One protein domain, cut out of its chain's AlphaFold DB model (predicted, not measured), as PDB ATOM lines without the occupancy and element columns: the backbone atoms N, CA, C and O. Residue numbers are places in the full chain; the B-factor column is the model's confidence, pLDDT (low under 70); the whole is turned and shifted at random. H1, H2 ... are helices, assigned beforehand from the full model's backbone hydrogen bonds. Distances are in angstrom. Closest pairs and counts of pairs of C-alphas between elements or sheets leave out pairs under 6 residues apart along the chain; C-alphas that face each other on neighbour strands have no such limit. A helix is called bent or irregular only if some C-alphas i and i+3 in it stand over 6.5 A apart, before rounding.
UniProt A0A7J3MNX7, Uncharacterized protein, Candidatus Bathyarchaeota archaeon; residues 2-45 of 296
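AT A GLANCE: This is residues 2 to 45 of the 296 residues of an uncharacterized protein of Candidatus Bathyarchaeota archaeon (UniProt A0A7J3MNX7). Start at residue 2 and you see a short helix, H1, at one far end, then a drawn-out link, residues 9 to 17, that reaches across to a longer helix, H2, which turns a corner through Asp 34 into a third helix, H3. There is no common core: H1 and the link stick out along the length, and H2 and H3 make a bent head at the other end. The printed part has 44 residues with three named helices, in the order H1, H2, H3, and no named strand; its class is all helix. It is extended, with a radius of gyration of the C-alphas of 17.1 A, and its outline is a rod of 48 by 22 by 17 A.

IN THESE COORDINATES: Find C-alpha 3 at (93.099, -19.539, 7.268); there H1 begins, and it covers residues 3 to 8. Read on through residues 9 to 17 and you come to C-alpha 18 at (62.923, -17.025, 17.157), where H2 begins. H2, residues 18 to 33, is the longest helix and measures 22.4 A from first to last C-alpha. After Asp 34 comes H3, residues 35 to 44, 13.9 A long, which ends at C-alpha 44 at (61.947, 7.718, 25.758).

HOW THE PARTS SIT: Look first at H1, which touches no helix; it is apart from H2 and apart from H3. Go next to the corner between H2 and H3, which only just touch, with 3 pairs of C-alphas within 8 A, and only at the corner by their link. H2 touches H3 with residues 30 to 31 alone. The closest C-alphas are those of Lys 31 and Phe 38, 5.4 A apart. The lines of H2 and H3 stand at a steep tilt of 57 degrees, opposite ways, and their centres are 14.2 A apart. On the backbone, each O i to N i+4 pair is within hydrogen-bond range in H2 and H3; in H1 it is 1 of 2, beside 3 of 3 O i to N i+3 pairs.

THE WHOLE: The two C-alphas farthest apart are those of Gln 4 and Ala 37, at 48.0 A. Residues 2 to 26 stand free, of which 3 to 8 belong to H1 and 18 to 26 to H2; so do residues 32 to 37, of which 35 to 37 belong to H3. The link from H1 to H2 is short, the one from H2 to H3 is tight, and the printed part has no cut. In the B-factor column the mean pLDDT of the printed part is 85.9, and residues 2 to 7 are under 70.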
ATOM      1  N   ASP A   2      91.202 -16.629   3.861       61.94
ATOM      2  CA  ASP A   2      92.437 -17.352   4.155       61.94
ATOM      3  C   ASP A   2      92.430 -17.811   5.630       61.94
ATOM      4  O   ASP A   2      91.831 -17.163   6.502       61.94
ATOM      5  N   GLU A   3      93.057 -18.947   5.925       60.19
ATOM      6  CA  GLU A   3      93.099 -19.539   7.268       60.19
ATOM      7  C   GLU A   3      93.753 -18.566   8.265       60.19
ATOM      8  O   GLU A   3      93.290 -18.382   9.398       60.19
ATOM      9  N   GLN A   4      94.765 -17.823   7.803       58.06
ATOM     10  CA  GLN A   4      95.417 -16.792   8.602       58.06
ATOM     11  C   GLN A   4      94.489 -15.617   8.937       58.06
ATOM     12  O   GLN A   4      94.528 -15.130  10.070       58.06
ATOM     13  N   ASP A   5      93.629 -15.188   8.012       60.97
ATOM     14  CA  ASP A   5      92.688 -14.082   8.233       60.97
ATOM     15  C   ASP A   5      91.568 -14.465   9.203       60.97
ATOM     16  O   ASP A   5      91.159 -13.670  10.053       60.97
ATOM     17  N   THR A   6      91.142 -15.724   9.146       63.91
ATOM     18  CA  THR A   6      90.099 -16.283  10.015       63.91
ATOM     19  C   THR A   6      90.513 -16.238  11.489       63.91
ATOM     20  O   THR A   6      89.714 -15.915  12.365       63.91
ATOM     21  N   THR A   7      91.798 -16.460  11.777       68.88
ATOM     22  CA  THR A   7      92.328 -16.367  13.147       68.88
ATOM     23  C   THR A   7      92.537 -14.923  13.628       68.88
ATOM     24  O   THR A   7      92.656 -14.688  14.835       68.88
ATOM     25  N   ARG A   8      92.562 -13.934  12.722       73.69
ATOM     26  CA  ARG A   8      92.750 -12.501  13.037       73.69
ATOM     27  C   ARG A   8      91.452 -11.779  13.375       73.69
ATOM     28  O   ARG A   8      91.500 -10.782  14.097       73.69
ATOM     29  N   LEU A   9      90.305 -12.331  12.999       79.12
ATOM     30  CA  LEU A   9      88.989 -11.766  13.300       79.12
ATOM     31  C   LEU A   9      88.241 -12.577  14.367       79.12
ATOM     32  O   LEU A   9      88.493 -13.765  14.560       79.12
ATOM     33  N   ILE A  10      87.327 -11.916  15.082       81.81
ATOM     34  CA  ILE A  10      86.308 -12.617  15.873       81.81
ATOM     35  C   ILE A  10      85.202 -12.996  14.896       81.81
ATOM     36  O   ILE A  10      84.567 -12.120  14.306       81.81
ATOM     37  N   LEU A  11      84.983 -14.297  14.712       84.00
ATOM     38  CA  LEU A  11      83.905 -14.781  13.862       84.00
ATOM     39  C   LEU A  11      82.589 -14.610  14.607       84.00
ATOM     40  O   LEU A  11      82.327 -15.298  15.592       84.00
ATOM     41  N   LEU A  12      81.767 -13.687  14.123       84.06
ATOM     42  CA  LEU A  12      80.420 -13.461  14.618       84.06
ATOM     43  C   LEU A  12      79.426 -13.843  13.528       84.06
ATOM     44  O   LEU A  12      79.658 -13.626  12.340       84.06
ATOM     45  N   SER A  13      78.293 -14.388  13.944       81.31
ATOM     46  CA  SER A  13      77.124 -14.534  13.089       81.31
ATOM     47  C   SER A  13      75.941 -13.867  13.774       81.31
ATOM     48  O   SER A  13      75.888 -13.858  15.007       81.31
ATOM     49  N   PRO A  14      74.974 -13.334  13.013       79.62
ATOM     50  CA  PRO A  14      73.731 -12.872  13.599       79.62
ATOM     51  C   PRO A  14      73.114 -13.983  14.442       79.62
ATOM     52  O   PRO A  14      73.028 -15.129  14.005       79.62
ATOM     53  N   GLU A  15      72.668 -13.637  15.641       78.62
ATOM     54  CA  GLU A  15      71.795 -14.525  16.399       78.62
ATOM     55  C   GLU A  15      70.528 -14.815  15.577       78.62
ATOM     56  O   GLU A  15      69.954 -13.892  14.986       78.62
ATOM     57  N   VAL A  16      70.129 -16.088  15.544       77.62
ATOM     58  CA  VAL A  16      68.999 -16.623  14.764       77.62
ATOM     59  C   VAL A  16      67.888 -17.189  15.659       77.62
ATOM     60  O   VAL A  16      67.179 -18.118  15.273       77.62
ATOM     61  N   SER A  17      67.762 -16.680  16.886       81.81
ATOM     62  CA  SER A  17      66.694 -17.078  17.804       81.81
ATOM     63  C   SER A  17      65.332 -16.584  17.305       81.81
ATOM     64  O   SER A  17      65.200 -15.503  16.726       81.81
ATOM     65  N   GLN A  18      64.293 -17.390  17.534       82.38
ATOM     66  CA  GLN A  18      62.923 -17.025  17.157       82.38
ATOM     67  C   GLN A  18      62.426 -15.794  17.921       82.38
ATOM     68  O   GLN A  18      61.666 -15.001  17.376       82.38
ATOM     69  N   GLU A  19      62.881 -15.610  19.160       86.38
ATOM     70  CA  GLU A  19      62.573 -14.438  19.980       86.38
ATOM     71  C   GLU A  19      63.071 -13.149  19.323       86.38
ATOM     72  O   GLU A  19      62.273 -12.254  19.048       86.38
ATOM     73  N   LYS A  20      64.346 -13.106  18.920       88.12
ATOM     74  CA  LYS A  20      64.912 -11.957  18.209       88.12
ATOM     75  C   LYS A  20      64.179 -11.652  16.903       88.12
ATOM     76  O   LYS A  20      63.975 -10.486  16.571       88.12
ATOM     77  N   PHE A  21      63.784 -12.673  16.140       87.81
ATOM     78  CA  PHE A  21      63.015 -12.451  14.912       87.81
ATOM     79  C   PHE A  21      61.618 -11.896  15.195       87.81
ATOM     80  O   PHE A  21      61.189 -10.978  14.497       87.81
ATOM     81  N   ARG A  22      60.932 -12.393  16.231       90.69
ATOM     82  CA  ARG A  22      59.634 -11.854  16.666       90.69
ATOM     83  C   ARG A  22      59.750 -10.389  17.066       90.69
ATOM     84  O   ARG A  22      58.966  -9.576  16.587       90.69
ATOM     85  N   GLU A  23      60.749 -10.045  17.873       92.06
ATOM     86  CA  GLU A  23      61.007  -8.658  18.264       92.06
ATOM     87  C   GLU A  23      61.337  -7.775  17.059       92.06
ATOM     88  O   GLU A  23      60.796  -6.680  16.933       92.06
ATOM     89  N   ALA A  24      62.174  -8.253  16.135       92.00
ATOM     90  CA  ALA A  24      62.531  -7.505  14.935       92.00
ATOM     91  C   ALA A  24      61.309  -7.215  14.049       92.00
ATOM     92  O   ALA A  24      61.149  -6.087  13.580       92.00
ATOM     93  N   VAL A  25      60.431  -8.205  13.848       93.88
ATOM     94  CA  VAL A  25      59.171  -8.031  13.108       93.88
ATOM     95  C   VAL A  25      58.255  -7.052  13.837       93.88
ATOM     96  O   VAL A  25      57.755  -6.118  13.217       93.88
ATOM     97  N   TYR A  26      58.081  -7.217  15.148       94.62
ATOM     98  CA  TYR A  26      57.238  -6.343  15.959       94.62
ATOM     99  C   TYR A  26      57.706  -4.882  15.908       94.62
ATOM    100  O   TYR A  26      56.925  -3.995  15.569       94.62
ATOM    101  N   LEU A  27      58.994  -4.627  16.154       93.69
ATOM    102  CA  LEU A  27      59.576  -3.284  16.096       93.69
ATOM    103  C   LEU A  27      59.487  -2.678  14.692       93.69
ATOM    104  O   LEU A  27      59.275  -1.474  14.560       93.69
ATOM    105  N   LYS A  28      59.630  -3.495  13.641       95.44
ATOM    106  CA  LYS A  28      59.461  -3.038  12.260       95.44
ATOM    107  C   LYS A  28      58.017  -2.616  11.993       95.44
ATOM    108  O   LYS A  28      57.823  -1.538  11.453       95.44
ATOM    109  N   ILE A  29      57.030  -3.414  12.402       95.81
ATOM    110  CA  ILE A  29      55.608  -3.073  12.245       95.81
ATOM    111  C   ILE A  29      55.271  -1.801  13.024       95.81
ATOM    112  O   ILE A  29      54.648  -0.914  12.457       95.81
ATOM    113  N   LEU A  30      55.720  -1.675  14.280       93.94
ATOM    114  CA  LEU A  30      55.502  -0.458  15.070       93.94
ATOM    115  C   LEU A  30      56.044   0.785  14.365       93.94
ATOM    116  O   LEU A  30      55.359   1.800  14.308       93.94
ATOM    117  N   LYS A  31      57.255   0.691  13.802       95.50
ATOM    118  CA  LYS A  31      57.863   1.796  13.061       95.50
ATOM    119  C   LYS A  31      57.068   2.173  11.807       95.50
ATOM    120  O   LYS A  31      56.937   3.355  11.526       95.50
ATOM    121  N   GLU A  32      56.600   1.190  11.038       96.38
ATOM    122  CA  GLU A  32      55.843   1.441   9.800       96.38
ATOM    123  C   GLU A  32      54.402   1.904  10.066       96.38
ATOM    124  O   GLU A  32      53.819   2.585   9.230       96.38
ATOM    125  N   ALA A  33      53.817   1.530  11.209       96.19
ATOM    126  CA  ALA A  33      52.465   1.928  11.584       96.19
ATOM    127  C   ALA A  33      52.389   3.396  12.033       96.19
ATOM    128  O   ALA A  33      51.473   4.107  11.627       96.19
ATOM    129  N   ASP A  34      53.341   3.838  12.861       95.75
ATOM    130  CA  ASP A  34      53.456   5.224  13.323       95.75
ATOM    131  C   ASP A  34      54.924   5.549  13.642       95.75
ATOM    132  O   ASP A  34      55.479   5.155  14.676       95.75
ATOM    133  N   GLU A  35      55.570   6.276  12.731       94.94
ATOM    134  CA  GLU A  35      56.984   6.615  12.867       94.94
ATOM    135  C   GLU A  35      57.247   7.593  14.025       94.94
ATOM    136  O   GLU A  35      58.299   7.513  14.672       94.94
ATOM    137  N   GLU A  36      56.310   8.496  14.324       95.75
ATOM    138  CA  GLU A  36      56.497   9.502  15.369       95.75
ATOM    139  C   GLU A  36      56.365   8.886  16.759       95.75
ATOM    140  O   GLU A  36      57.274   9.043  17.582       95.75
ATOM    141  N   ALA A  37      55.310   8.100  16.991       94.44
ATOM    142  CA  ALA A  37      55.130   7.376  18.246       94.44
ATOM    143  C   ALA A  37      56.272   6.375  18.486       94.44
ATOM    144  O   ALA A  37      56.784   6.250  19.604       94.44
ATOM    145  N   PHE A  38      56.746   5.697  17.432       95.25
ATOM    146  CA  PHE A  38      57.906   4.810  17.535       95.25
ATOM    147  C   PHE A  38      59.179   5.571  17.925       95.25
ATOM    148  O   PHE A  38      59.937   5.120  18.794       95.25
ATOM    149  N   ARG A  39      59.423   6.740  17.321       94.19
ATOM    150  CA  ARG A  39      60.557   7.606  17.672       94.19
ATOM    151  C   ARG A  39      60.493   8.020  19.139       94.19
ATOM    152  O   ARG A  39      61.509   7.922  19.824       94.19
ATOM    153  N   GLU A  40      59.328   8.426  19.637       94.81
ATOM    154  CA  GLU A  40      59.132   8.785  21.046       94.81
ATOM    155  C   GLU A  40      59.355   7.603  21.991       94.81
ATOM    156  O   GLU A  40      60.046   7.750  22.997       94.81
ATOM    157  N   TYR A  41      58.863   6.413  21.643       92.44
ATOM    158  CA  TYR A  41      59.105   5.185  22.398       92.44
ATOM    159  C   TYR A  41      60.607   4.851  22.495       92.44
ATOM    160  O   TYR A  41      61.138   4.603  23.585       92.44
ATOM    161  N   VAL A  42      61.324   4.893  21.366       91.25
ATOM    162  CA  VAL A  42      62.764   4.590  21.302       91.25
ATOM    163  C   VAL A  42      63.597   5.654  22.018       91.25
ATOM    164  O   VAL A  42      64.555   5.329  22.729       91.25
ATOM    165  N   GLU A  43      63.270   6.931  21.828       91.50
ATOM    166  CA  GLU A  43      63.969   8.038  22.474       91.50
ATOM    167  C   GLU A  43      63.621   8.135  23.959       91.50
ATOM    168  O   GLU A  43      64.492   8.485  24.746       91.50
ATOM    169  N   GLY A  44      62.413   7.749  24.372       93.19
ATOM    170  CA  GLY A  44      61.947   7.718  25.758       93.19
ATOM    171  C   GLY A  44      62.644   6.676  26.636       93.19
ATOM    172  O   GLY A  44      62.647   6.822  27.858       93.19
ATOM    173  N   ASN A  45      63.302   5.674  26.045       94.81
ATOM    174  CA  ASN A  45      63.953   4.596  26.784       94.81
ATOM    175  C   ASN A  45      65.092   5.115  27.703       94.81
ATOM    176  O   ASN A  45      66.139   5.564  27.208       94.81
TER     177      ASN A  45